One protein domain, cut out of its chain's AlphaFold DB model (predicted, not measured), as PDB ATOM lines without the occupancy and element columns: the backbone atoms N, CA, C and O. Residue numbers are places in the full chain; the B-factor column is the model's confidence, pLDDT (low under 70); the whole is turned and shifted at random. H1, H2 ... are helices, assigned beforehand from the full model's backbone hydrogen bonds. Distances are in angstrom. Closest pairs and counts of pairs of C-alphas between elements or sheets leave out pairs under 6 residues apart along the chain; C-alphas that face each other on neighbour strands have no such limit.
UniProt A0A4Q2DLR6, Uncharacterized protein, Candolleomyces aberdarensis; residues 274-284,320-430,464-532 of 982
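AT A GLANCE: This is residues 274 to 284, 320 to 430 and 464 to 532 of the 982 residues of an uncharacterized protein of Candolleomyces aberdarensis (UniProt A0A4Q2DLR6). Two long helices, H1 and H2, make a V closed at their link; the shorter H3 and H4 fold back over it, and the hairpin of H6 and H7 packs on H3 through H7. H8 follows H7 near H4, while residues 464 to 478, including H5, stick out. The printed part has 191 residues, eight named helices, H1 to H8 in chain order, and no named strand: all helix. It is compact, radius of gyration of the C-alphas 18.2 A, spanning 56 by 42 by 40 A.

HOW THE PARTS SIT: Residues 278 to 279 pair parallel with residues 323 to 324. H1, residues 328 to 352, and H2, residues 358 to 390, form a helical hairpin; residues 348 to 352 alone touch residues 361 to 368 at a shallow tilt of 31 degrees, opposite ways, the closest C-alphas being Asn 351 and Gly 364, 4.9 A. With H3, residues 397 to 411, and H4, residues 416 to 426, they form an up-and-down bundle, each helix running against the one before. H4 touches residues 372 to 380 of H2 alone, closest C-alphas Leu 417 and Leu 372, 6.9 A. H5, residues 467 to 475, touches no helix. H6, residues 493 to 501, and H7, residues 506 to 522, form a hairpin, closest C-alphas Leu 501 and Gly 509, 4.7 A. H7 touches H3 at a shallow tilt of 21 degrees, the same way, closest C-alphas Leu 515 and Asp 406, 5.1 A. H8, residues 524 to 531, only just touches H6, with 3 pairs of C-alphas within 8 A; Leu 531 and Arg 494 are closest, 5.5 A. Every O i to N i+4 pair is within hydrogen-bond range except in H2, 24 of 29.

IN THESE COORDINATES: H1, 35.8 A long, begins at C-alpha 328 (-41.612, -7.212, 48.451). H2, 45.4 A, has a kink of 36 degrees near residue 380. H3 measures 21.0 A and H7 24.2 A. H8 ends at C-alpha 531 (-46.233, -28.849, 22.691).

THE WHOLE: The C-alphas farthest apart, Val 284 and Asp 358, are 58.9 A apart. The printed part has two cuts: across the first, the C-alphas of residues 284 and 320 are 19.8 A apart, and across the second, between H4 and H5, the C-alphas of residues 430 and 464 are 35.4 A apart. H5 to H6 is a long link. In this model, pLDDT is under 70 at 281 to 284, 353 to 360, 428 to 430 and 464 to 489.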
ATOM      1  N   LEU A 274     -32.127 -13.383  40.900       89.00
ATOM      2  CA  LEU A 274     -33.442 -13.906  41.239       89.00
ATOM      3  C   LEU A 274     -33.297 -15.137  42.148       89.00
ATOM      4  O   LEU A 274     -32.365 -15.925  41.981       89.00
ATOM      5  N   PRO A 275     -34.220 -15.346  43.104       87.81
ATOM      6  CA  PRO A 275     -34.223 -16.553  43.923       87.81
ATOM      7  C   PRO A 275     -34.243 -17.814  43.064       87.81
ATOM      8  O   PRO A 275     -35.156 -18.009  42.264       87.81
ATOM      9  N   SER A 276     -33.277 -18.706  43.263       86.38
ATOM     10  CA  SER A 276     -33.242 -19.991  42.556       86.38
ATOM     11  C   SER A 276     -34.313 -20.970  43.043       86.38
ATOM     12  O   SER A 276     -34.576 -21.963  42.372       86.38
ATOM     13  N   LYS A 277     -34.942 -20.700  44.197       88.31
ATOM     14  CA  LYS A 277     -35.990 -21.525  44.811       88.31
ATOM     15  C   LYS A 277     -37.136 -20.655  45.300       88.31
ATOM     16  O   LYS A 277     -36.925 -19.745  46.102       88.31
ATOM     17  N   LEU A 278     -38.346 -20.970  44.851       85.50
ATOM     18  CA  LEU A 278     -39.538 -20.167  45.099       85.50
ATOM     19  C   LEU A 278     -40.665 -21.024  45.676       85.50
ATOM     20  O   LEU A 278     -40.872 -22.166  45.268       85.50
ATOM     21  N   GLY A 279     -41.409 -20.460  46.624       82.12
ATOM     22  CA  GLY A 279     -42.615 -21.057  47.181       82.12
ATOM     23  C   GLY A 279     -43.727 -20.024  47.316       82.12
ATOM     24  O   GLY A 279     -43.494 -18.896  47.750       82.12
ATOM     25  N   PHE A 280     -44.950 -20.417  46.969       76.94
ATOM     26  CA  PHE A 280     -46.147 -19.609  47.191       76.94
ATOM     27  C   PHE A 280     -46.734 -19.981  48.550       76.94
ATOM     28  O   PHE A 280     -47.379 -21.019  48.692       76.94
ATOM     29  N   LEU A 281     -46.458 -19.170  49.573       67.50
ATOM     30  CA  LEU A 281     -47.070 -19.362  50.882       67.50
ATOM     31  C   LEU A 281     -48.384 -18.573  50.970       67.50
ATOM     32  O   LEU A 281     -48.444 -17.440  50.481       67.50
ATOM     33  N   PRO A 282     -49.424 -19.124  51.625       62.38
ATOM     34  CA  PRO A 282     -50.630 -18.369  51.929       62.38
ATOM     35  C   PRO A 282     -50.275 -17.081  52.688       62.38
ATOM     36  O   PRO A 282     -49.488 -17.136  53.642       62.38
ATOM     37  N   PRO A 283     -50.823 -15.917  52.296       58.47
ATOM     38  CA  PRO A 283     -50.516 -14.662  52.961       58.47
ATOM     39  C   PRO A 283     -51.021 -14.701  54.409       58.47
ATOM     40  O   PRO A 283     -52.220 -14.813  54.662       58.47
ATOM     41  N   VAL A 284     -50.107 -14.572  55.372       55.03
ATOM     42  CA  VAL A 284     -50.460 -14.298  56.770       55.03
ATOM     43  C   VAL A 284     -50.851 -12.825  56.836       55.03
ATOM     44  O   VAL A 284     -49.987 -11.956  56.922       55.03
ATOM     45  N   LEU A 320     -35.058 -25.062  53.842       77.62
ATOM     46  CA  LEU A 320     -34.781 -25.575  52.495       77.62
ATOM     47  C   LEU A 320     -34.239 -24.501  51.530       77.62
ATOM     48  O   LEU A 320     -33.891 -24.826  50.393       77.62
ATOM     49  N   GLY A 321     -34.141 -23.241  51.976       78.88
ATOM     50  CA  GLY A 321     -33.704 -22.105  51.158       78.88
ATOM     51  C   GLY A 321     -34.756 -21.609  50.162       78.88
ATOM     52  O   GLY A 321     -34.397 -20.962  49.187       78.88
ATOM     53  N   ILE A 322     -36.034 -21.933  50.378       82.81
ATOM     54  CA  ILE A 322     -37.148 -21.505  49.528       82.81
ATOM     55  C   ILE A 322     -37.577 -20.099  49.954       82.81
ATOM     56  O   ILE A 322     -37.981 -19.894  51.104       82.81
ATOM     57  N   GLU A 323     -37.509 -19.138  49.033       82.62
ATOM     58  CA  GLU A 323     -38.009 -17.782  49.264       82.62
ATOM     59  C   GLU A 323     -39.515 -17.675  48.979       82.62
ATOM     60  O   GLU A 323     -40.063 -18.366  48.119       82.62
ATOM     61  N   ASP A 324     -40.194 -16.800  49.725       82.81
ATOM     62  CA  ASP A 324     -41.622 -16.520  49.551       82.81
ATOM     63  C   ASP A 324     -41.818 -15.556  48.373       82.81
ATOM     64  O   ASP A 324     -41.312 -14.430  48.396       82.81
ATOM     65  N   ALA A 325     -42.591 -15.970  47.366       82.00
ATOM     66  CA  ALA A 325     -42.918 -15.136  46.204       82.00
ATOM     67  C   ALA A 325     -43.649 -13.834  46.580       82.00
ATOM     68  O   ALA A 325     -43.624 -12.851  45.837       82.00
ATOM     69  N   ASN A 326     -44.296 -13.805  47.749       81.88
ATOM     70  CA  ASN A 326     -44.998 -12.625  48.235       81.88
ATOM     71  C   ASN A 326     -44.081 -11.575  48.877       81.88
ATOM     72  O   ASN A 326     -44.559 -10.478  49.177       81.88
ATOM     73  N   ASN A 327     -42.788 -11.864  49.063       86.25
ATOM     74  CA  ASN A 327     -41.835 -10.916  49.634       86.25
ATOM     75  C   ASN A 327     -41.676  -9.672  48.723       86.25
ATOM     76  O   ASN A 327     -41.371  -9.841  47.535       86.25
ATOM     77  N   PRO A 328     -41.840  -8.430  49.234       84.88
ATOM     78  CA  PRO A 328     -41.612  -7.212  48.451       84.88
ATOM     79  C   PRO A 328     -40.220  -7.156  47.811       84.88
ATOM     80  O   PRO A 328     -40.110  -6.712  46.671       84.88
ATOM     81  N   ASP A 329     -39.183  -7.672  48.476       85.88
ATOM     82  CA  ASP A 329     -37.821  -7.671  47.926       85.88
ATOM     83  C   ASP A 329     -37.709  -8.576  46.691       85.88
ATOM     84  O   ASP A 329     -37.054  -8.228  45.710       85.88
ATOM     85  N   CYS A 330     -38.375  -9.737  46.714       87.00
ATOM     86  CA  CYS A 330     -38.430 -10.637  45.564       87.00
ATOM     87  C   CYS A 330     -39.162  -9.971  44.394       87.00
ATOM     88  O   CYS A 330     -38.694 -10.035  43.258       87.00
ATOM     89  N   LYS A 331     -40.279  -9.284  44.669       88.44
ATOM     90  CA  LYS A 331     -41.031  -8.539  43.650       88.44
ATOM     91  C   LYS A 331     -40.207  -7.407  43.043       88.44
ATOM     92  O   LYS A 331     -40.253  -7.242  41.833       88.44
ATOM     93  N   ALA A 332     -39.425  -6.682  43.845       89.00
ATOM     94  CA  ALA A 332     -38.537  -5.631  43.355       89.00
ATOM     95  C   ALA A 332     -37.439  -6.181  42.425       89.00
ATOM     96  O   ALA A 332     -37.208  -5.617  41.356       89.00
ATOM     97  N   ARG A 333     -36.818  -7.320  42.775       89.25
ATOM     98  CA  ARG A 333     -35.817  -7.979  41.911       89.25
ATOM     99  C   ARG A 333     -36.418  -8.471  40.591       89.25
ATOM    100  O   ARG A 333     -35.814  -8.289  39.536       89.25
ATOM    101  N   VAL A 334     -37.618  -9.058  40.634       90.56
ATOM    102  CA  VAL A 334     -38.346  -9.474  39.421       90.56
ATOM    103  C   VAL A 334     -38.726  -8.257  38.573       90.56
ATOM    104  O   VAL A 334     -38.475  -8.271  37.375       90.56
ATOM    105  N   ASP A 335     -39.258  -7.188  39.171       91.06
ATOM    106  CA  ASP A 335     -39.603  -5.946  38.461       91.06
ATOM    107  C   ASP A 335     -38.384  -5.352  37.741       91.06
ATOM    108  O   ASP A 335     -38.455  -5.008  36.563       91.06
ATOM    109  N   HIS A 336     -37.222  -5.321  38.398       90.50
ATOM    110  CA  HIS A 336     -35.981  -4.869  37.766       90.50
ATOM    111  C   HIS A 336     -35.573  -5.722  36.559       90.50
ATOM    112  O   HIS A 336     -35.229  -5.175  35.504       90.50
ATOM    113  N   PHE A 337     -35.641  -7.051  36.691       92.56
ATOM    114  CA  PHE A 337     -35.384  -7.981  35.590       92.56
ATOM    115  C   PHE A 337     -36.330  -7.734  34.405       92.56
ATOM    116  O   PHE A 337     -35.883  -7.647  33.258       92.56
ATOM    117  N   LEU A 338     -37.625  -7.546  34.676       91.94
ATOM    118  CA  LEU A 338     -38.630  -7.268  33.652       91.94
ATOM    119  C   LEU A 338     -38.391  -5.932  32.949       91.94
ATOM    120  O   LEU A 338     -38.426  -5.887  31.723       91.94
ATOM    121  N   ARG A 339     -38.041  -4.868  33.677       90.81
ATOM    122  CA  ARG A 339     -37.711  -3.570  33.066       90.81
ATOM    123  C   ARG A 339     -36.506  -3.639  32.130       90.81
ATOM    124  O   ARG A 339     -36.425  -2.870  31.173       90.81
ATOM    125  N   LEU A 340     -35.542  -4.527  32.392       90.81
ATOM    126  CA  LEU A 340     -34.417  -4.749  31.479       90.81
ATOM    127  C   LEU A 340     -34.863  -5.489  30.205       90.81
ATOM    128  O   LEU A 340     -34.427  -5.132  29.109       90.81
ATOM    129  N   LEU A 341     -35.757  -6.476  30.334       90.69
ATOM    130  CA  LEU A 341     -36.389  -7.147  29.193       90.69
ATOM    131  C   LEU A 341     -37.213  -6.170  28.342       90.69
ATOM    132  O   LEU A 341     -37.069  -6.170  27.119       90.69
ATOM    133  N   GLU A 342     -38.027  -5.320  28.967       91.44
ATOM    134  CA  GLU A 342     -38.820  -4.282  28.294       91.44
ATOM    135  C   GLU A 342     -37.928  -3.286  27.553       91.44
ATOM    136  O   GLU A 342     -38.153  -3.028  26.371       91.44
ATOM    137  N   PHE A 343     -36.853  -2.809  28.189       92.00
ATOM    138  CA  PHE A 343     -35.869  -1.949  27.532       92.00
ATOM    139  C   PHE A 343     -35.285  -2.604  26.272       92.00
ATOM    140  O   PHE A 343     -35.220  -1.964  25.222       92.00
ATOM    141  N   MET A 344     -34.905  -3.886  26.326       90.19
ATOM    142  CA  MET A 344     -34.443  -4.590  25.125       90.19
ATOM    143  C   MET A 344     -35.546  -4.703  24.069       90.19
ATOM    144  O   MET A 344     -35.260  -4.531  22.887       90.19
ATOM    145  N   GLN A 345     -36.798  -4.970  24.457       89.06
ATOM    146  CA  GLN A 345     -37.914  -4.977  23.509       89.06
ATOM    147  C   GLN A 345     -38.100  -3.620  22.831       89.06
ATOM    148  O   GLN A 345     -38.350  -3.583  21.628       89.06
ATOM    149  N   ASP A 346     -37.959  -2.527  23.573       88.75
ATOM    150  CA  ASP A 346     -38.082  -1.176  23.040       88.75
ATOM    151  C   ASP A 346     -36.933  -0.841  22.086       88.75
ATOM    152  O   ASP A 346     -37.183  -0.301  21.007       88.75
ATOM    153  N   VAL A 347     -35.696  -1.238  22.414       86.19
ATOM    154  CA  VAL A 347     -34.555  -1.140  21.487       86.19
ATOM    155  C   VAL A 347     -34.850  -1.928  20.210       86.19
ATOM    156  O   VAL A 347     -34.742  -1.380  19.116       86.19
ATOM    157  N   LEU A 348     -35.275  -3.190  20.310       85.81
ATOM    158  CA  LEU A 348     -35.564  -4.021  19.137       85.81
ATOM    159  C   LEU A 348     -36.704  -3.449  18.285       85.81
ATOM    160  O   LEU A 348     -36.588  -3.422  17.063       85.81
ATOM    161  N   ARG A 349     -37.782  -2.965  18.910       83.44
ATOM    162  CA  ARG A 349     -38.942  -2.394  18.212       83.44
ATOM    163  C   ARG A 349     -38.549  -1.174  17.384       83.44
ATOM    164  O   ARG A 349     -38.846  -1.124  16.195       83.44
ATOM    165  N   LYS A 350     -37.800  -0.247  17.983       77.94
ATOM    166  CA  LYS A 350     -37.307   0.967  17.313       77.94
ATOM    167  C   LYS A 350     -36.425   0.666  16.101       77.94
ATOM    168  O   LYS A 350     -36.430   1.418  15.136       77.94
ATOM    169  N   ASN A 351     -35.701  -0.452  16.127       74.31
ATOM    170  CA  ASN A 351     -34.867  -0.877  15.006       74.31
ATOM    171  C   ASN A 351     -35.649  -1.584  13.876       74.31
ATOM    172  O   ASN A 351     -35.105  -1.740  12.786       74.31
ATOM    173  N   VAL A 352     -36.894  -2.018  14.119       71.06
ATOM    174  CA  VAL A 352     -37.757  -2.710  13.138       71.06
ATOM    175  C   VAL A 352     -38.811  -1.777  12.532       71.06
ATOM    176  O   VAL A 352     -39.119  -1.903  11.353       71.06
ATOM    177  N   GLU A 353     -39.358  -0.846  13.318       59.59
ATOM    178  CA  GLU A 353     -40.449   0.056  12.911       59.59
ATOM    179  C   GLU A 353     -39.975   1.362  12.242       59.59
ATOM    180  O   GLU A 353     -40.807   2.161  11.820       59.59
ATOM    181  N   SER A 354     -38.665   1.621  12.150       56.97
ATOM    182  CA  SER A 354     -38.172   2.907  11.633       56.97
ATOM    183  C   SER A 354     -38.379   3.025  10.118       56.97
ATOM    184  O   SER A 354     -37.733   2.315   9.354       56.97
ATOM    185  N   GLU A 355     -39.234   3.947   9.660       52.66
ATOM    186  CA  GLU A 355     -39.381   4.326   8.242       52.66
ATOM    187  C   GLU A 355     -38.163   5.140   7.750       52.66
ATOM    188  O   GLU A 355     -38.254   6.327   7.442       52.66
ATOM    189  N   GLY A 356     -36.982   4.519   7.741       55.47
ATOM    190  CA  GLY A 356     -35.724   5.125   7.302       55.47
ATOM    191  C   GLY A 356     -35.311   4.723   5.882       55.47
ATOM    192  O   GLY A 356     -35.858   3.804   5.278       55.47
ATOM    193  N   THR A 357     -34.284   5.392   5.351       60.22
ATOM    194  CA  THR A 357     -33.581   4.983   4.121       60.22
ATOM    195  C   THR A 357     -33.080   3.533   4.191       60.22
ATOM    196  O   THR A 357     -32.664   3.084   5.261       60.22
ATOM    197  N   ASP A 358     -33.009   2.841   3.044       64.19
ATOM    198  CA  ASP A 358     -32.595   1.427   2.924       64.19
ATOM    199  C   ASP A 358     -31.325   1.064   3.727       64.19
ATOM    200  O   ASP A 358     -31.228  -0.028   4.284       64.19
ATOM    201  N   ALA A 359     -30.350   1.977   3.835       68.00
ATOM    202  CA  ALA A 359     -29.105   1.747   4.572       68.00
ATOM    203  C   ALA A 359     -29.297   1.657   6.102       68.00
ATOM    204  O   ALA A 359     -28.746   0.754   6.732       68.00
ATOM    205  N   SER A 360     -30.101   2.540   6.700       68.06
ATOM    206  CA  SER A 360     -30.372   2.544   8.149       68.06
ATOM    207  C   SER A 360     -31.199   1.328   8.565       68.06
ATOM    208  O   SER A 360     -30.948   0.737   9.612       68.06
ATOM    209  N   LEU A 361     -32.126   0.893   7.705       73.06
ATOM    210  CA  LEU A 361     -32.894  -0.342   7.886       73.06
ATOM    211  C   LEU A 361     -32.000  -1.591   7.888       73.06
ATOM    212  O   LEU A 361     -32.189  -2.496   8.704       73.06
ATOM    213  N   LEU A 362     -30.994  -1.641   7.005       77.69
ATOM    214  CA  LEU A 362     -30.029  -2.742   6.963       77.69
ATOM    215  C   LEU A 362     -29.172  -2.799   8.232       77.69
ATOM    216  O   LEU A 362     -29.012  -3.882   8.799       77.69
ATOM    217  N   VAL A 363     -28.647  -1.658   8.692       78.81
ATOM    218  CA  VAL A 363     -27.847  -1.590   9.927       78.81
ATOM    219  C   VAL A 363     -28.710  -1.927  11.145       78.81
ATOM    220  O   VAL A 363     -28.308  -2.755  11.960       78.81
ATOM    221  N   GLY A 364     -29.934  -1.401  11.223       79.19
ATOM    222  CA  GLY A 364     -30.904  -1.726  12.270       79.19
ATOM    223  C   GLY A 364     -31.222  -3.212  12.371       79.19
ATOM    224  O   GLY A 364     -31.173  -3.796  13.453       79.19
ATOM    225  N   SER A 365     -31.473  -3.859  11.230       83.50
ATOM    226  CA  SER A 365     -31.693  -5.306  11.172       83.50
ATOM    227  C   SER A 365     -30.465  -6.090  11.652       83.50
ATOM    228  O   SER A 365     -30.603  -7.057  12.402       83.50
ATOM    229  N   GLN A 366     -29.249  -5.651  11.307       83.94
ATOM    230  CA  GLN A 366     -28.016  -6.271  11.803       83.94
ATOM    231  C   GLN A 366     -27.821  -6.076  13.313       83.94
ATOM    232  O   GLN A 366     -27.407  -7.021  13.987       83.94
ATOM    233  N   ILE A 367     -28.164  -4.906  13.862       85.38
ATOM    234  CA  ILE A 367     -28.153  -4.650  15.310       85.38
ATOM    235  C   ILE A 367     -29.149  -5.581  16.011       85.38
ATOM    236  O   ILE A 367     -28.782  -6.254  16.974       85.38
ATOM    237  N   VAL A 368     -30.378  -5.694  15.496       87.81
ATOM    238  CA  VAL A 368     -31.408  -6.614  16.008       87.81
ATOM    239  C   VAL A 368     -30.896  -8.050  16.024       87.81
ATOM    240  O   VAL A 368     -30.962  -8.705  17.061       87.81
ATOM    241  N   GLN A 369     -30.334  -8.533  14.913       89.00
ATOM    242  CA  GLN A 369     -29.775  -9.883  14.848       89.00
ATOM    243  C   GLN A 369     -28.601 -10.064  15.815       89.00
ATOM    244  O   GLN A 369     -28.541 -11.080  16.495       89.00
ATOM    245  N   SER A 370     -27.710  -9.075  15.944       89.38
ATOM    246  CA  SER A 370     -26.584  -9.105  16.891       89.38
ATOM    247  C   SER A 370     -27.056  -9.212  18.345       89.38
ATOM    248  O   SER A 370     -26.522 -10.018  19.107       89.38
ATOM    249  N   ILE A 371     -28.088  -8.451  18.730       89.56
ATOM    250  CA  ILE A 371     -28.696  -8.510  20.069       89.56
ATOM    251  C   ILE A 371     -29.357  -9.870  20.301       89.56
ATOM    252  O   ILE A 371     -29.111 -10.491  21.333       89.56
ATOM    253  N   LEU A 372     -30.157 -10.366  19.352       90.31
ATOM    254  CA  LEU A 372     -30.818 -11.672  19.471       90.31
ATOM    255  C   LEU A 372     -29.797 -12.816  19.582       90.31
ATOM    256  O   LEU A 372     -29.958 -13.701  20.421       90.31
ATOM    257  N   ASP A 373     -28.719 -12.768  18.799       89.00
ATOM    258  CA  ASP A 373     -27.611 -13.723  18.863       89.00
ATOM    259  C   ASP A 373     -26.893 -13.689  20.219       89.00
ATOM    260  O   ASP A 373     -26.551 -14.740  20.767       89.00
ATOM    261  N   ALA A 374     -26.650 -12.492  20.760       88.25
ATOM    262  CA  ALA A 374     -26.013 -12.324  22.059       88.25
ATOM    263  C   ALA A 374     -26.914 -12.822  23.196       88.25
ATOM    264  O   ALA A 374     -26.447 -13.558  24.060       88.25
ATOM    265  N   VAL A 375     -28.212 -12.506  23.168       91.00
ATOM    266  CA  VAL A 375     -29.185 -13.007  24.151       91.00
ATOM    267  C   VAL A 375     -29.308 -14.530  24.072       91.00
ATOM    268  O   VAL A 375     -29.292 -15.189  25.111       91.00
ATOM    269  N   ARG A 376     -29.365 -15.116  22.868       90.00
ATOM    270  CA  ARG A 376     -29.390 -16.577  22.700       90.00
ATOM    271  C   ARG A 376     -28.156 -17.225  23.335       90.00
ATOM    272  O   ARG A 376     -28.303 -18.104  24.176       90.00
ATOM    273  N   ARG A 377     -26.950 -16.770  22.988       88.06
ATOM    274  CA  ARG A 377     -25.698 -17.394  23.457       88.06
ATOM    275  C   ARG A 377     -25.400 -17.121  24.930       88.06
ATOM    276  O   ARG A 377     -25.064 -18.031  25.673       88.06
ATOM    277  N   ILE A 378     -25.494 -15.865  25.361       88.12
ATOM    278  CA  ILE A 378     -25.035 -15.447  26.693       88.12
ATOM    279  C   ILE A 378     -26.094 -15.722  27.758       88.12
ATOM    280  O   ILE A 378     -25.750 -16.154  28.852       88.12
ATOM    281  N   PHE A 379     -27.373 -15.498  27.459       90.38
ATOM    282  CA  PHE A 379     -28.441 -15.690  28.438       90.38
ATOM    283  C   PHE A 379     -29.135 -17.043  28.273       90.38
ATOM    284  O   PHE A 379     -29.188 -17.820  29.224       90.38
ATOM    285  N   MET A 380     -29.651 -17.362  27.083       89.88
ATOM    286  CA  MET A 380     -30.472 -18.566  26.923       89.88
ATOM    287  C   MET A 380     -29.652 -19.856  27.063       89.88
ATOM    288  O   MET A 380     -30.021 -20.728  27.843       89.88
ATOM    289  N   GLU A 381     -28.528 -19.969  26.353       87.94
ATOM    290  CA  GLU A 381     -27.666 -21.162  26.358       87.94
ATOM    291  C   GLU A 381     -26.842 -21.311  27.644       87.94
ATOM    292  O   GLU A 381     -26.670 -22.431  28.119       87.94
ATOM    293  N   ASN A 382     -26.344 -20.208  28.214       86.75
ATOM    294  CA  ASN A 382     -25.397 -20.258  29.336       86.75
ATOM    295  C   ASN A 382     -26.024 -20.031  30.721       86.75
ATOM    296  O   ASN A 382     -25.394 -20.381  31.714       86.75
ATOM    297  N   VAL A 383     -27.228 -19.453  30.817       89.19
ATOM    298  CA  VAL A 383     -27.872 -19.149  32.113       89.19
ATOM    299  C   VAL A 383     -29.216 -19.858  32.241       89.19
ATOM    300  O   VAL A 383     -29.419 -20.646  33.168       89.19
ATOM    301  N   LEU A 384     -30.133 -19.625  31.298       90.31
ATOM    302  CA  LEU A 384     -31.493 -20.158  31.375       90.31
ATOM    303  C   LEU A 384     -31.527 -21.681  31.188       90.31
ATOM    304  O   LEU A 384     -32.167 -22.373  31.973       90.31
ATOM    305  N   TYR A 385     -30.840 -22.213  30.174       90.06
ATOM    306  CA  TYR A 385     -30.865 -23.648  29.884       90.06
ATOM    307  C   TYR A 385     -30.241 -24.503  31.003       90.06
ATOM    308  O   TYR A 385     -30.900 -25.453  31.427       90.06
ATOM    309  N   PRO A 386     -29.072 -24.153  31.580       88.75
ATOM    310  CA  PRO A 386     -28.574 -24.826  32.779       88.75
ATOM    311  C   PRO A 386     -29.559 -24.759  33.949       88.75
ATOM    312  O   PRO A 386     -29.812 -25.777  34.581       88.75
ATOM    313  N   SER A 387     -30.209 -23.609  34.172       89.19
ATOM    314  CA  SER A 387     -31.231 -23.474  35.225       89.19
ATOM    315  C   SER A 387     -32.425 -24.416  35.016       89.19
ATOM    316  O   SER A 387     -32.984 -24.924  35.984       89.19
ATOM    317  N   ILE A 388     -32.821 -24.669  33.762       89.88
ATOM    318  CA  ILE A 388     -33.883 -25.630  33.420       89.88
ATOM    319  C   ILE A 388     -33.424 -27.073  33.679       89.88
ATOM    320  O   ILE A 388     -34.217 -27.877  34.162       89.88
ATOM    321  N   LEU A 389     -32.167 -27.409  33.383       87.00
ATOM    322  CA  LEU A 389     -31.627 -28.758  33.598       87.00
ATOM    323  C   LEU A 389     -31.360 -29.073  35.076       87.00
ATOM    324  O   LEU A 389     -31.511 -30.216  35.496       87.00
ATOM    325  N   GLU A 390     -30.958 -28.074  35.860       87.12
ATOM    326  CA  GLU A 390     -30.661 -28.221  37.288       87.12
ATOM    327  C   GLU A 390     -31.917 -28.200  38.170       87.12
ATOM    328  O   GLU A 390     -31.843 -28.540  39.353       87.12
ATOM    329  N   CYS A 391     -33.072 -27.803  37.623       87.00
ATOM    330  CA  CYS A 391     -34.285 -27.688  38.417       87.00
ATOM    331  C   CYS A 391     -34.845 -29.058  38.841       87.00
ATOM    332  O   CYS A 391     -34.844 -30.035  38.091       87.00
ATOM    333  N   SER A 392     -35.360 -29.115  40.068       87.25
ATOM    334  CA  SER A 392     -36.020 -30.273  40.665       87.25
ATOM    335  C   SER A 392     -37.455 -29.927  41.059       87.25
ATOM    336  O   SER A 392     -37.767 -28.815  41.487       87.25
ATOM    337  N   ASP A 393     -38.338 -30.914  40.940       83.12
ATOM    338  CA  ASP A 393     -39.759 -30.830  41.277       83.12
ATOM    339  C   ASP A 393     -40.037 -30.743  42.792       83.12
ATOM    340  O   ASP A 393     -41.109 -30.294  43.216       83.12
ATOM    341  N   ASN A 394     -39.072 -31.141  43.628       81.50
ATOM    342  CA  ASN A 394     -39.252 -31.266  45.077       81.50
ATOM    343  C   ASN A 394     -38.675 -30.108  45.899       81.50
ATOM    344  O   ASN A 394     -39.082 -29.927  47.048       81.50
ATOM    345  N   ASP A 395     -37.725 -29.343  45.361       81.38
ATOM    346  CA  ASP A 395     -36.981 -28.331  46.123       81.38
ATOM    347  C   ASP A 395     -37.441 -26.884  45.868       81.38
ATOM    348  O   ASP A 395     -36.887 -25.953  46.453       81.38
ATOM    349  N   GLY A 396     -38.459 -26.695  45.022       83.75
ATOM    350  CA  GLY A 396     -39.007 -25.384  44.660       83.75
ATOM    351  C   GLY A 396     -38.212 -24.644  43.580       83.75
ATOM    352  O   GLY A 396     -38.570 -23.519  43.229       83.75
ATOM    353  N   SER A 397     -37.156 -25.244  43.026       89.56
ATOM    354  CA  SER A 397     -36.412 -24.648  41.909       89.56
ATOM    355  C   SER A 397     -37.183 -24.724  40.592       89.56
ATOM    356  O   SER A 397     -37.221 -23.741  39.854       89.56
ATOM    357  N   SER A 398     -37.900 -25.826  40.326       89.88
ATOM    358  CA  SER A 398     -38.796 -25.922  39.164       89.88
ATOM    359  C   SER A 398     -39.896 -24.856  39.208       89.88
ATOM    360  O   SER A 398     -40.211 -24.239  38.192       89.88
ATOM    361  N   VAL A 399     -40.435 -24.593  40.404       90.50
ATOM    362  CA  VAL A 399     -41.434 -23.549  40.674       90.50
ATOM    363  C   VAL A 399     -40.864 -22.177  40.314       90.50
ATOM    364  O   VAL A 399     -41.537 -21.417  39.624       90.50
ATOM    365  N   ALA A 400     -39.627 -21.875  40.722       91.62
ATOM    366  CA  ALA A 400     -38.957 -20.618  40.392       91.62
ATOM    367  C   ALA A 400     -38.758 -20.459  38.877       91.62
ATOM    368  O   ALA A 400     -39.253 -19.499  38.290       91.62
ATOM    369  N   VAL A 401     -38.105 -21.432  38.231       92.88
ATOM    370  CA  VAL A 401     -37.770 -21.377  36.798       92.88
ATOM    371  C   VAL A 401     -39.029 -21.282  35.933       92.88
ATOM    372  O   VAL A 401     -39.109 -20.414  35.066       92.88
ATOM    373  N   MET A 402     -40.046 -22.114  36.188       92.38
ATOM    374  CA  MET A 402     -41.304 -22.050  35.438       92.38
ATOM    375  C   MET A 402     -42.051 -20.733  35.678       92.38
ATOM    376  O   MET A 402     -42.595 -20.182  34.726       92.38
ATOM    377  N   SER A 403     -42.038 -20.194  36.905       92.19
ATOM    378  CA  SER A 403     -42.653 -18.890  37.201       92.19
ATOM    379  C   SER A 403     -41.933 -17.752  36.477       92.19
ATOM    380  O   SER A 403     -42.585 -16.868  35.930       92.19
ATOM    381  N   TYR A 404     -40.599 -17.769  36.419       93.56
ATOM    382  CA  TYR A 404     -39.843 -16.753  35.685       93.56
ATOM    383  C   TYR A 404     -40.105 -16.837  34.182       93.56
ATOM    384  O   TYR A 404     -40.363 -15.805  33.570       93.56
ATOM    385  N   ILE A 405     -40.136 -18.039  33.598       93.81
ATOM    386  CA  ILE A 405     -40.513 -18.221  32.187       93.81
ATOM    387  C   ILE A 405     -41.950 -17.732  31.941       93.81
ATOM    388  O   ILE A 405     -42.196 -17.038  30.956       93.81
ATOM    389  N   ASP A 406     -42.890 -18.037  32.840       92.81
ATOM    390  CA  ASP A 406     -44.286 -17.595  32.740       92.81
ATOM    391  C   ASP A 406     -44.395 -16.064  32.718       92.81
ATOM    392  O   ASP A 406     -44.986 -15.485  31.805       92.81
ATOM    393  N   ILE A 407     -43.757 -15.393  33.678       92.50
ATOM    394  CA  ILE A 407     -43.751 -13.929  33.780       92.50
ATOM    395  C   ILE A 407     -43.037 -13.305  32.570       92.50
ATOM    396  O   ILE A 407     -43.522 -12.309  32.029       92.50
ATOM    397  N   MET A 408     -41.934 -13.896  32.091       92.31
ATOM    398  CA  MET A 408     -41.255 -13.445  30.872       92.31
ATOM    399  C   MET A 408     -42.204 -13.467  29.671       92.31
ATOM    400  O   MET A 408     -42.294 -12.477  28.956       92.31
ATOM    401  N   ILE A 409     -42.952 -14.552  29.461       91.62
ATOM    402  CA  ILE A 409     -43.862 -14.677  28.313       91.62
ATOM    403  C   ILE A 409     -45.049 -13.711  28.420       91.62
ATOM    404  O   ILE A 409     -45.462 -13.160  27.402       91.62
ATOM    405  N   ARG A 410     -45.572 -13.468  29.629       90.62
ATOM    406  CA  ARG A 410     -46.654 -12.491  29.857       90.62
ATOM    407  C   ARG A 410     -46.211 -11.044  29.650       90.62
ATOM    408  O   ARG A 410     -47.004 -10.223  29.200       90.62
ATOM    409  N   THR A 411     -44.972 -10.724  30.016       90.25
ATOM    410  CA  THR A 411     -44.446  -9.349  29.957       90.25
ATOM    411  C   THR A 411     -43.950  -9.007  28.555       90.25
ATOM    412  O   THR A 411     -44.158  -7.901  28.056       90.25
ATOM    413  N   LEU A 412     -43.308  -9.968  27.886       88.88
ATOM    414  CA  LEU A 412     -42.786  -9.777  26.543       88.88
ATOM    415  C   LEU A 412     -43.938  -9.660  25.534       88.88
ATOM    416  O   LEU A 412     -44.664 -10.614  25.272       88.88
ATOM    417  N   ARG A 413     -44.052  -8.501  24.876       81.94
ATOM    418  CA  ARG A 413     -44.982  -8.318  23.746       81.94
ATOM    419  C   ARG A 413     -44.609  -9.210  22.556       81.94
ATOM    420  O   ARG A 413     -43.450  -9.609  22.411       81.94
ATOM    421  N   SER A 414     -45.570  -9.461  21.661       78.19
ATOM    422  CA  SER A 414     -45.327 -10.165  20.396       78.19
ATOM    423  C   SER A 414     -44.223  -9.469  19.598       78.19
ATOM    424  O   SER A 414     -44.360  -8.306  19.222       78.19
ATOM    425  N   GLY A 415     -43.118 -10.169  19.349       82.69
ATOM    426  CA  GLY A 415     -41.963  -9.601  18.666       82.69
ATOM    427  C   GLY A 415     -40.791 -10.579  18.559       82.69
ATOM    428  O   GLY A 415     -40.905 -11.731  18.994       82.69
ATOM    429  N   PRO A 416     -39.649 -10.136  17.999       86.00
ATOM    430  CA  PRO A 416     -38.489 -10.993  17.752       86.00
ATOM    431  C   PRO A 416     -37.942 -11.668  19.017       86.00
ATOM    432  O   PRO A 416     -37.584 -12.840  18.973       86.00
ATOM    433  N   LEU A 417     -37.939 -10.964  20.155       88.88
ATOM    434  CA  LEU A 417     -37.418 -11.490  21.422       88.88
ATOM    435  C   LEU A 417     -38.297 -12.602  22.015       88.88
ATOM    436  O   LEU A 417     -37.776 -13.625  22.451       88.88
ATOM    437  N   LEU A 418     -39.625 -12.432  22.000       89.62
ATOM    438  CA  LEU A 418     -40.553 -13.471  22.458       89.62
ATOM    439  C   LEU A 418     -40.485 -14.699  21.543       89.62
ATOM    440  O   LEU A 418     -40.442 -15.828  22.025       89.62
ATOM    441  N   ASN A 419     -40.421 -14.474  20.226       88.31
ATOM    442  CA  ASN A 419     -40.258 -15.547  19.251       88.31
ATOM    443  C   ASN A 419     -38.964 -16.327  19.489       88.31
ATOM    444  O   ASN A 419     -39.016 -17.549  19.495       88.31
ATOM    445  N   LEU A 420     -37.847 -15.635  19.747       89.12
ATOM    446  CA  LEU A 420     -36.566 -16.255  20.073       89.12
ATOM    447  C   LEU A 420     -36.657 -17.130  21.330       89.12
ATOM    448  O   LEU A 420     -36.181 -18.260  21.312       89.12
ATOM    449  N   LEU A 421     -37.276 -16.622  22.404       90.69
ATOM    450  CA  LEU A 421     -37.433 -17.353  23.665       90.69
ATOM    451  C   LEU A 421     -38.263 -18.623  23.470       90.69
ATOM    452  O   LEU A 421     -37.850 -19.707  23.870       90.69
ATOM    453  N   VAL A 422     -39.426 -18.494  22.834       88.69
ATOM    454  CA  VAL A 422     -40.340 -19.620  22.621       88.69
ATOM    455  C   VAL A 422     -39.745 -20.628  21.644       88.69
ATOM    456  O   VAL A 422     -39.852 -21.828  21.875       88.69
ATOM    457  N   GLU A 423     -39.091 -20.163  20.579       88.31
ATOM    458  CA  GLU A 423     -38.363 -21.021  19.646       88.31
ATOM    459  C   GLU A 423     -37.268 -21.788  20.381       88.31
ATOM    460  O   GLU A 423     -37.312 -23.006  20.375       88.31
ATOM    461  N   PHE A 424     -36.391 -21.126  21.135       88.50
ATOM    462  CA  PHE A 424     -35.355 -21.798  21.922       88.50
ATOM    463  C   PHE A 424     -35.922 -22.843  22.899       88.50
ATOM    464  O   PHE A 424     -35.359 -23.925  23.057       88.50
ATOM    465  N   LEU A 425     -37.042 -22.557  23.562       88.00
ATOM    466  CA  LEU A 425     -37.673 -23.482  24.509       88.00
ATOM    467  C   LEU A 425     -38.376 -24.680  23.833       88.00
ATOM    468  O   LEU A 425     -38.599 -25.701  24.487       88.00
ATOM    469  N   THR A 426     -38.728 -24.566  22.549       84.75
ATOM    470  CA  THR A 426     -39.467 -25.587  21.775       84.75
ATOM    471  C   THR A 426     -38.658 -26.220  20.638       84.75
ATOM    472  O   THR A 426     -39.153 -27.119  19.960       84.75
ATOM    473  N   GLU A 427     -37.432 -25.750  20.409       82.31
ATOM    474  CA  GLU A 427     -36.514 -26.243  19.387       82.31
ATOM    475  C   GLU A 427     -36.024 -27.644  19.771       82.31
ATOM    476  O   GLU A 427     -35.500 -27.866  20.861       82.31
ATOM    477  N   GLU A 428     -36.216 -28.594  18.859       68.25
ATOM    478  CA  GLU A 428     -35.646 -29.939  18.923       68.25
ATOM    479  C   GLU A 428     -34.420 -29.962  17.994       68.25
ATOM    480  O   GLU A 428     -34.457 -29.343  16.928       68.25
ATOM    481  N   ASP A 429     -33.352 -30.691  18.352       56.28
ATOM    482  CA  ASP A 429     -32.019 -30.678  17.697       56.28
ATOM    483  C   ASP A 429     -32.005 -30.968  16.175       56.28
ATOM    484  O   ASP A 429     -30.972 -30.893  15.507       56.28
ATOM    485  N   ASN A 430     -33.154 -31.284  15.580       46.44
ATOM    486  CA  ASN A 430     -33.294 -31.587  14.162       46.44
ATOM    487  C   ASN A 430     -33.210 -30.345  13.240       46.44
ATOM    488  O   ASN A 430     -33.068 -30.505  12.023       46.44
ATOM    489  N   ARG A 464     -14.431  -3.522  18.892       57.91
ATOM    490  CA  ARG A 464     -13.955  -2.508  19.848       57.91
ATOM    491  C   ARG A 464     -14.501  -2.838  21.230       57.91
ATOM    492  O   ARG A 464     -15.702  -2.717  21.453       57.91
ATOM    493  N   LYS A 465     -13.603  -3.213  22.147       53.88
ATOM    494  CA  LYS A 465     -14.011  -3.625  23.486       53.88
ATOM    495  C   LYS A 465     -14.386  -2.437  24.364       53.88
ATOM    496  O   LYS A 465     -13.573  -1.530  24.542       53.88
ATOM    497  N   SER A 466     -15.591  -2.439  24.918       58.69
ATOM    498  CA  SER A 466     -16.023  -1.428  25.893       58.69
ATOM    499  C   SER A 466     -15.399  -1.715  27.264       58.69
ATOM    500  O   SER A 466     -15.112  -2.868  27.589       58.69
ATOM    501  N   SER A 467     -15.213  -0.696  28.111       52.69
ATOM    502  CA  SER A 467     -14.625  -0.861  29.458       52.69
ATOM    503  C   SER A 467     -15.374  -1.884  30.326       52.69
ATOM    504  O   SER A 467     -14.753  -2.620  31.089       52.69
ATOM    505  N   ALA A 468     -16.694  -1.998  30.144       52.91
ATOM    506  CA  ALA A 468     -17.528  -3.014  30.783       52.91
ATOM    507  C   ALA A 468     -17.177  -4.451  30.341       52.91
ATOM    508  O   ALA A 468     -17.172  -5.360  31.167       52.91
ATOM    509  N   MET A 469     -16.836  -4.657  29.065       59.47
ATOM    510  CA  MET A 469     -16.445  -5.968  28.542       59.47
ATOM    511  C   MET A 469     -15.051  -6.378  29.021       59.47
ATOM    512  O   MET A 469     -14.817  -7.546  29.305       59.47
ATOM    513  N   VAL A 470     -14.131  -5.420  29.178       60.75
ATOM    514  CA  VAL A 470     -12.806  -5.683  29.764       60.75
ATOM    515  C   VAL A 470     -12.939  -6.150  31.218       60.75
ATOM    516  O   VAL A 470     -12.288  -7.117  31.603       60.75
ATOM    517  N   LEU A 471     -13.838  -5.538  31.999       58.91
ATOM    518  CA  LEU A 471     -14.153  -5.994  33.359       58.91
ATOM    519  C   LEU A 471     -14.754  -7.410  33.372       58.91
ATOM    520  O   LEU A 471     -14.314  -8.248  34.154       58.91
ATOM    521  N   LEU A 472     -15.701  -7.701  32.472       57.09
ATOM    522  CA  LEU A 472     -16.299  -9.036  32.338       57.09
ATOM    523  C   LEU A 472     -15.269 -10.106  31.929       57.09
ATOM    524  O   LEU A 472     -15.278 -11.213  32.465       57.09
ATOM    525  N   GLU A 473     -14.359  -9.786  31.005       59.53
ATOM    526  CA  GLU A 473     -13.303 -10.702  30.548       59.53
ATOM    527  C   GLU A 473     -12.258 -10.991  31.639       59.53
ATOM    528  O   GLU A 473     -11.719 -12.098  31.682       59.53
ATOM    529  N   MET A 474     -11.991 -10.032  32.532       53.59
ATOM    530  CA  MET A 474     -11.107 -10.228  33.687       53.59
ATOM    531  C   MET A 474     -11.741 -11.094  34.784       53.59
ATOM    532  O   MET A 474     -11.018 -11.773  35.512       53.59
ATOM    533  N   GLU A 475     -13.071 -11.096  34.904       51.09
ATOM    534  CA  GLU A 475     -13.797 -11.861  35.926       51.09
ATOM    535  C   GLU A 475     -14.187 -13.283  35.477       51.09
ATOM    536  O   GLU A 475     -14.229 -14.187  36.313       51.09
ATOM    537  N   ALA A 476     -14.437 -13.516  34.178       46.03
ATOM    538  CA  ALA A 476     -14.885 -14.814  33.654       46.03
ATOM    539  C   ALA A 476     -14.262 -15.172  32.279       46.03
ATOM    540  O   ALA A 476     -14.937 -15.084  31.242       46.03
ATOM    541  N   PRO A 477     -12.998 -15.652  32.239       44.53
ATOM    542  CA  PRO A 477     -12.280 -15.959  30.992       44.53
ATOM    543  C   PRO A 477     -12.879 -17.127  30.181       44.53
ATOM    544  O   PRO A 477     -12.610 -17.254  28.985       44.53
ATOM    545  N   ASP A 478     -13.722 -17.964  30.799       45.06
ATOM    546  CA  ASP A 478     -14.320 -19.156  30.180       45.06
ATOM    547  C   ASP A 478     -15.703 -18.929  29.537       45.06
ATOM    548  O   ASP A 478     -16.215 -19.822  28.864       45.06
ATOM    549  N   SER A 479     -16.283 -17.727  29.649       50.47
ATOM    550  CA  SER A 479     -17.612 -17.367  29.107       50.47
ATOM    551  C   SER A 479     -17.754 -17.504  27.579       50.47
ATOM    552  O   SER A 479     -18.866 -17.570  27.054       50.47
ATOM    553  N   ARG A 480     -16.633 -17.577  26.844       47.28
ATOM    554  CA  ARG A 480     -16.596 -17.796  25.384       47.28
ATOM    555  C   ARG A 480     -16.531 -19.268  24.965       47.28
ATOM    556  O   ARG A 480     -16.605 -19.551  23.765       47.28
ATOM    557  N   LYS A 481     -16.349 -20.210  25.895       50.41
ATOM    558  CA  LYS A 481     -16.369 -21.641  25.566       50.41
ATOM    559  C   LYS A 481     -17.812 -22.049  25.278       50.41
ATOM    560  O   LYS A 481     -18.716 -21.737  26.043       50.41
ATOM    561  N   LYS A 482     -18.029 -22.728  24.148       48.72
ATOM    562  CA  LYS A 482     -19.335 -23.319  23.833       48.72
ATOM    563  C   LYS A 482     -19.682 -24.310  24.935       48.72
ATOM    564  O   LYS A 482     -18.857 -25.167  25.243       48.72
ATOM    565  N   SER A 483     -20.863 -24.172  25.513       53.31
ATOM    566  CA  SER A 483     -21.309 -25.050  26.579       53.31
ATOM    567  C   SER A 483     -21.522 -26.473  26.030       53.31
ATOM    568  O   SER A 483     -22.097 -26.674  24.960       53.31
ATOM    569  N   GLU A 484     -20.979 -27.477  26.722       51.94
ATOM    570  CA  GLU A 484     -20.973 -28.888  26.288       51.94
ATOM    571  C   GLU A 484     -22.325 -29.600  26.532       51.94
ATOM    572  O   GLU A 484     -22.435 -30.810  26.362       51.94
ATOM    573  N   TYR A 485     -23.388 -28.868  26.888       54.06
ATOM    574  CA  TYR A 485     -24.707 -29.430  27.227       54.06
ATOM    575  C   TYR A 485     -25.516 -29.945  26.020       54.06
ATOM    576  O   TYR A 485     -26.599 -30.494  26.199       54.06
ATOM    577  N   PHE A 486     -24.997 -29.799  24.798       55.56
ATOM    578  CA  PHE A 486     -25.658 -30.176  23.538       55.56
ATOM    579  C   PHE A 486     -25.266 -31.568  23.009       55.56
ATOM    580  O   PHE A 486     -25.402 -31.852  21.822       55.56
ATOM    581  N   ILE A 487     -24.721 -32.445  23.859       47.97
ATOM    582  CA  ILE A 487     -24.185 -33.753  23.430       47.97
ATOM    583  C   ILE A 487     -25.281 -34.843  23.354       47.97
ATOM    584  O   ILE A 487     -25.071 -35.885  22.736       47.97
ATOM    585  N   SER A 488     -26.474 -34.599  23.904       52.97
ATOM    586  CA  SER A 488     -27.628 -35.507  23.844       52.97
ATOM    587  C   SER A 488     -28.926 -34.715  23.676       52.97
ATOM    588  O   SER A 488     -28.953 -33.538  24.026       52.97
ATOM    589  N   SER A 489     -29.968 -35.374  23.150       62.19
ATOM    590  CA  SER A 489     -31.308 -34.826  22.875       62.19
ATOM    591  C   SER A 489     -31.702 -33.727  23.862       62.19
ATOM    592  O   SER A 489     -31.878 -34.001  25.052       62.19
ATOM    593  N   ARG A 490     -31.838 -32.496  23.369       74.69
ATOM    594  CA  ARG A 490     -32.179 -31.313  24.165       74.69
ATOM    595  C   ARG A 490     -33.439 -31.526  25.013       74.69
ATOM    596  O   ARG A 490     -34.452 -32.008  24.510       74.69
ATOM    597  N   PHE A 491     -33.386 -31.124  26.284       82.38
ATOM    598  CA  PHE A 491     -34.545 -31.136  27.179       82.38
ATOM    599  C   PHE A 491     -35.462 -29.957  26.838       82.38
ATOM    600  O   PHE A 491     -35.066 -28.794  26.960       82.38
ATOM    601  N   THR A 492     -36.670 -30.247  26.363       87.25
ATOM    602  CA  THR A 492     -37.584 -29.219  25.848       87.25
ATOM    603  C   THR A 492     -38.545 -28.708  26.920       87.25
ATOM    604  O   THR A 492     -38.755 -29.332  27.962       87.25
ATOM    605  N   LEU A 493     -39.223 -27.590  26.643       87.06
ATOM    606  CA  LEU A 493     -40.325 -27.104  27.481       87.06
ATOM    607  C   LEU A 493     -41.448 -28.142  27.632       87.06
ATOM    608  O   LEU A 493     -42.100 -28.199  28.675       87.06
ATOM    609  N   ARG A 494     -41.662 -28.980  26.611       88.81
ATOM    610  CA  ARG A 494     -42.613 -30.095  26.672       88.81
ATOM    611  C   ARG A 494     -42.228 -31.085  27.764       88.81
ATOM    612  O   ARG A 494     -43.089 -31.490  28.543       88.81
ATOM    613  N   ASP A 495     -40.950 -31.431  27.840       88.44
ATOM    614  CA  ASP A 495     -40.429 -32.363  28.839       88.44
ATOM    615  C   ASP A 495     -40.483 -31.753  30.241       88.44
ATOM    616  O   ASP A 495     -40.930 -32.419  31.175       88.44
ATOM    617  N   LEU A 496     -40.147 -30.461  30.373       89.88
ATOM    618  CA  LEU A 496     -40.263 -29.720  31.632       89.88
ATOM    619  C   LEU A 496     -41.702 -29.725  32.162       89.88
ATOM    620  O   LEU A 496     -41.935 -30.029  33.334       89.88
ATOM    621  N   LEU A 497     -42.680 -29.416  31.307       90.81
ATOM    622  CA  LEU A 497     -44.092 -29.413  31.689       90.81
ATOM    623  C   LEU A 497     -44.571 -30.822  32.050       90.81
ATOM    624  O   LEU A 497     -45.202 -31.004  33.088       90.81
ATOM    625  N   LEU A 498     -44.241 -31.838  31.247       89.25
ATOM    626  CA  LEU A 498     -44.649 -33.219  31.520       89.25
ATOM    627  C   LEU A 498     -44.021 -33.784  32.800       89.25
ATOM    628  O   LEU A 498     -44.702 -34.506  33.528       89.25
ATOM    629  N   ALA A 499     -42.760 -33.464  33.094       88.75
ATOM    630  CA  ALA A 499     -42.096 -33.875  34.328       88.75
ATOM    631  C   ALA A 499     -42.790 -33.273  35.559       88.75
ATOM    632  O   ALA A 499     -43.104 -33.989  36.510       88.75
ATOM    633  N   ASN A 500     -43.114 -31.978  35.514       89.06
ATOM    634  CA  ASN A 500     -43.726 -31.281  36.644       89.06
ATOM    635  C   ASN A 500     -45.227 -31.577  36.804       89.06
ATOM    636  O   ASN A 500     -45.700 -31.661  37.936       89.06
ATOM    637  N   LEU A 501     -45.967 -31.836  35.718       87.44
ATOM    638  CA  LEU A 501     -47.361 -32.304  35.783       87.44
ATOM    639  C   LEU A 501     -47.484 -33.721  36.367       87.44
ATOM    640  O   LEU A 501     -48.499 -34.046  36.976       87.44
ATOM    641  N   LYS A 502     -46.455 -34.563  36.205       85.69
ATOM    642  CA  LYS A 502     -46.364 -35.894  36.833       85.69
ATOM    643  C   LYS A 502     -45.880 -35.855  38.283       85.69
ATOM    644  O   LYS A 502     -45.953 -36.875  38.974       85.69
ATOM    645  N   SER A 503     -45.322 -34.729  38.724       85.19
ATOM    646  CA  SER A 503     -44.681 -34.633  40.031       85.19
ATOM    647  C   SER A 503     -45.687 -34.805  41.170       85.19
ATOM    648  O   SER A 503     -46.873 -34.492  41.058       85.19
ATOM    649  N   LYS A 504     -45.207 -35.298  42.317       80.31
ATOM    650  CA  LYS A 504     -46.034 -35.430  43.531       80.31
ATOM    651  C   LYS A 504     -46.290 -34.077  44.203       80.31
ATOM    652  O   LYS A 504     -47.178 -33.969  45.049       80.31
ATOM    653  N   ASN A 505     -45.494 -33.065  43.861       84.50
ATOM    654  CA  ASN A 505     -45.576 -31.739  44.441       84.50
ATOM    655  C   ASN A 505     -46.641 -30.896  43.724       84.50
ATOM    656  O   ASN A 505     -46.445 -30.423  42.606       84.50
ATOM    657  N   GLN A 506     -47.756 -30.653  44.414       83.69
ATOM    658  CA  GLN A 506     -48.891 -29.884  43.892       83.69
ATOM    659  C   GLN A 506     -48.510 -28.443  43.505       83.69
ATOM    660  O   GLN A 506     -49.068 -27.903  42.551       83.69
ATOM    661  N   ALA A 507     -47.536 -27.825  44.185       85.06
ATOM    662  CA  ALA A 507     -47.084 -26.471  43.852       85.06
ATOM    663  C   ALA A 507     -46.381 -26.423  42.485       85.06
ATOM    664  O   ALA A 507     -46.671 -25.547  41.672       85.06
ATOM    665  N   SER A 508     -45.517 -27.405  42.204       88.12
ATOM    666  CA  SER A 508     -44.842 -27.528  40.905       88.12
ATOM    667  C   SER A 508     -45.842 -27.793  39.779       88.12
ATOM    668  O   SER A 508     -45.816 -27.120  38.748       88.12
ATOM    669  N   GLY A 509     -46.797 -28.701  40.012       89.75
ATOM    670  CA  GLY A 509     -47.890 -28.959  39.074       89.75
ATOM    671  C   GLY A 509     -48.753 -27.721  38.799       89.75
ATOM    672  O   GLY A 509     -49.098 -27.461  37.651       89.75
ATOM    673  N   THR A 510     -49.045 -26.908  39.821       91.25
ATOM    674  CA  THR A 510     -49.840 -25.674  39.670       91.25
ATOM    675  C   THR A 510     -49.132 -24.652  38.778       91.25
ATOM    676  O   THR A 510     -49.749 -24.112  37.861       91.25
ATOM    677  N   VAL A 511     -47.831 -24.421  38.984       91.56
ATOM    678  CA  VAL A 511     -47.060 -23.503  38.126       91.56
ATOM    679  C   VAL A 511     -46.909 -24.059  36.709       91.56
ATOM    680  O   VAL A 511     -47.009 -23.303  35.746       91.56
ATOM    681  N   ALA A 512     -46.751 -25.377  36.549       94.00
ATOM    682  CA  ALA A 512     -46.746 -26.001  35.228       94.00
ATOM    683  C   ALA A 512     -48.074 -25.771  34.480       94.00
ATOM    684  O   ALA A 512     -48.065 -25.453  33.291       94.00
ATOM    685  N   LEU A 513     -49.218 -25.861  35.172       94.12
ATOM    686  CA  LEU A 513     -50.531 -25.538  34.604       94.12
ATOM    687  C   LEU A 513     -50.652 -24.053  34.241       94.12
ATOM    688  O   LEU A 513     -51.170 -23.734  33.175       94.12
ATOM    689  N   GLN A 514     -50.145 -23.147  35.082       93.31
ATOM    690  CA  GLN A 514     -50.130 -21.709  34.792       93.31
ATOM    691  C   GLN A 514     -49.285 -21.385  33.556       93.31
ATOM    692  O   GLN A 514     -49.760 -20.673  32.672       93.31
ATOM    693  N   LEU A 515     -48.085 -21.961  33.452       93.94
ATOM    694  CA  LEU A 515     -47.209 -21.794  32.295       93.94
ATOM    695  C   LEU A 515     -47.840 -22.375  31.022       93.94
ATOM    696  O   LEU A 515     -47.824 -21.731  29.974       93.94
ATOM    697  N   LEU A 516     -48.456 -23.559  31.110       93.25
ATOM    698  CA  LEU A 516     -49.207 -24.156  30.004       93.25
ATOM    699  C   LEU A 516     -50.370 -23.255  29.563       93.25
ATOM    700  O   LEU A 516     -50.562 -23.044  28.366       93.25
ATOM    701  N   ASN A 517     -51.118 -22.690  30.513       93.62
ATOM    702  CA  ASN A 517     -52.214 -21.765  30.238       93.62
ATOM    703  C   ASN A 517     -51.721 -20.502  29.507       93.62
ATOM    704  O   ASN A 517     -52.271 -20.111  28.479       93.62
ATOM    705  N   THR A 518     -50.630 -19.902  29.985       92.06
ATOM    706  CA  THR A 518     -50.011 -18.727  29.358       92.06
ATOM    707  C   THR A 518     -49.523 -19.026  27.947       92.06
ATOM    708  O   THR A 518     -49.790 -18.236  27.038       92.06
ATOM    709  N   MET A 519     -48.857 -20.166  27.742       90.94
ATOM    710  CA  MET A 519     -48.395 -20.624  26.429       90.94
ATOM    711  C   MET A 519     -49.556 -20.800  25.446       90.94
ATOM    712  O   MET A 519     -49.477 -20.333  24.307       90.94
ATOM    713  N   LEU A 520     -50.651 -21.418  25.898       89.62
ATOM    714  CA  LEU A 520     -51.859 -21.603  25.097       89.62
ATOM    715  C   LEU A 520     -52.515 -20.269  24.711       89.62
ATOM    716  O   LEU A 520     -52.933 -20.130  23.565       89.62
ATOM    717  N   GLY A 521     -52.566 -19.294  25.624       87.19
ATOM    718  CA  GLY A 521     -53.182 -17.989  25.364       87.19
ATOM    719  C   GLY A 521     -52.330 -17.042  24.507       87.19
ATOM    720  O   GLY A 521     -52.847 -16.399  23.596       87.19
ATOM    721  N   HIS A 522     -51.019 -16.957  24.763       84.62
ATOM    722  CA  HIS A 522     -50.136 -15.979  24.105       84.62
ATOM    723  C   HIS A 522     -49.507 -16.513  22.812       84.62
ATOM    724  O   HIS A 522     -49.226 -15.738  21.899       84.62
ATOM    725  N   GLN A 523     -49.257 -17.825  22.723       83.31
ATOM    726  CA  GLN A 523     -48.601 -18.469  21.579       83.31
ATOM    727  C   GLN A 523     -49.354 -19.736  21.131       83.31
ATOM    728  O   GLN A 523     -48.765 -20.823  21.071       83.31
ATOM    729  N   PRO A 524     -50.648 -19.627  20.763       82.44
ATOM    730  CA  PRO A 524     -51.485 -20.784  20.434       82.44
ATOM    731  C   PRO A 524     -50.923 -21.602  19.261       82.44
ATOM    732  O   PRO A 524     -50.899 -22.830  19.323       82.44
ATOM    733  N   LYS A 525     -50.390 -20.931  18.227       80.88
ATOM    734  CA  LYS A 525     -49.834 -21.574  17.021       80.88
ATOM    735  C   LYS A 525     -48.641 -22.479  17.346       80.88
ATOM    736  O   LYS A 525     -48.661 -23.666  17.042       80.88
ATOM    737  N   ARG A 526     -47.623 -21.937  18.025       81.69
ATOM    738  CA  ARG A 526     -46.408 -22.691  18.388       81.69
ATOM    739  C   ARG A 526     -46.703 -23.791  19.404       81.69
ATOM    740  O   ARG A 526     -46.144 -24.880  19.313       81.69
ATOM    741  N   THR A 527     -47.619 -23.527  20.335       81.19
ATOM    742  CA  THR A 527     -48.061 -24.516  21.320       81.19
ATOM    743  C   THR A 527     -48.749 -25.708  20.649       81.19
ATOM    744  O   THR A 527     -48.442 -26.853  20.974       81.19
ATOM    745  N   ALA A 528     -49.625 -25.467  19.669       80.00
ATOM    746  CA  ALA A 528     -50.278 -26.538  18.917       80.00
ATOM    747  C   ALA A 528     -49.287 -27.374  18.083       80.00
ATOM    748  O   ALA A 528     -49.453 -28.585  17.992       80.00
ATOM    749  N   GLU A 529     -48.255 -26.754  17.503       80.62
ATOM    750  CA  GLU A 529     -47.280 -27.448  16.646       80.62
ATOM    751  C   GLU A 529     -46.225 -28.250  17.419       80.62
ATOM    752  O   GLU A 529     -45.801 -29.308  16.955       80.62
ATOM    753  N   LYS A 530     -45.754 -27.732  18.562       82.12
ATOM    754  CA  LYS A 530     -44.578 -28.275  19.265       82.12
ATOM    755  C   LYS A 530     -44.893 -28.881  20.632       82.12
ATOM    756  O   LYS A 530     -44.220 -29.819  21.051       82.12
ATOM    757  N   LEU A 531     -45.917 -28.387  21.333       83.06
ATOM    758  CA  LEU A 531     -46.233 -28.849  22.691       83.06
ATOM    759  C   LEU A 531     -47.283 -29.967  22.716       83.06
ATOM    760  O   LEU A 531     -47.194 -30.870  23.546       83.06
ATOM    761  N   LEU A 532     -48.256 -29.925  21.803       85.88
ATOM    762  CA  LEU A 532     -49.372 -30.873  21.732       85.88
ATOM    763  C   LEU A 532     -49.242 -31.804  20.518       85.88
ATOM    764  O   LEU A 532     -48.752 -31.410  19.465       85.88
TER     765      LEU A 532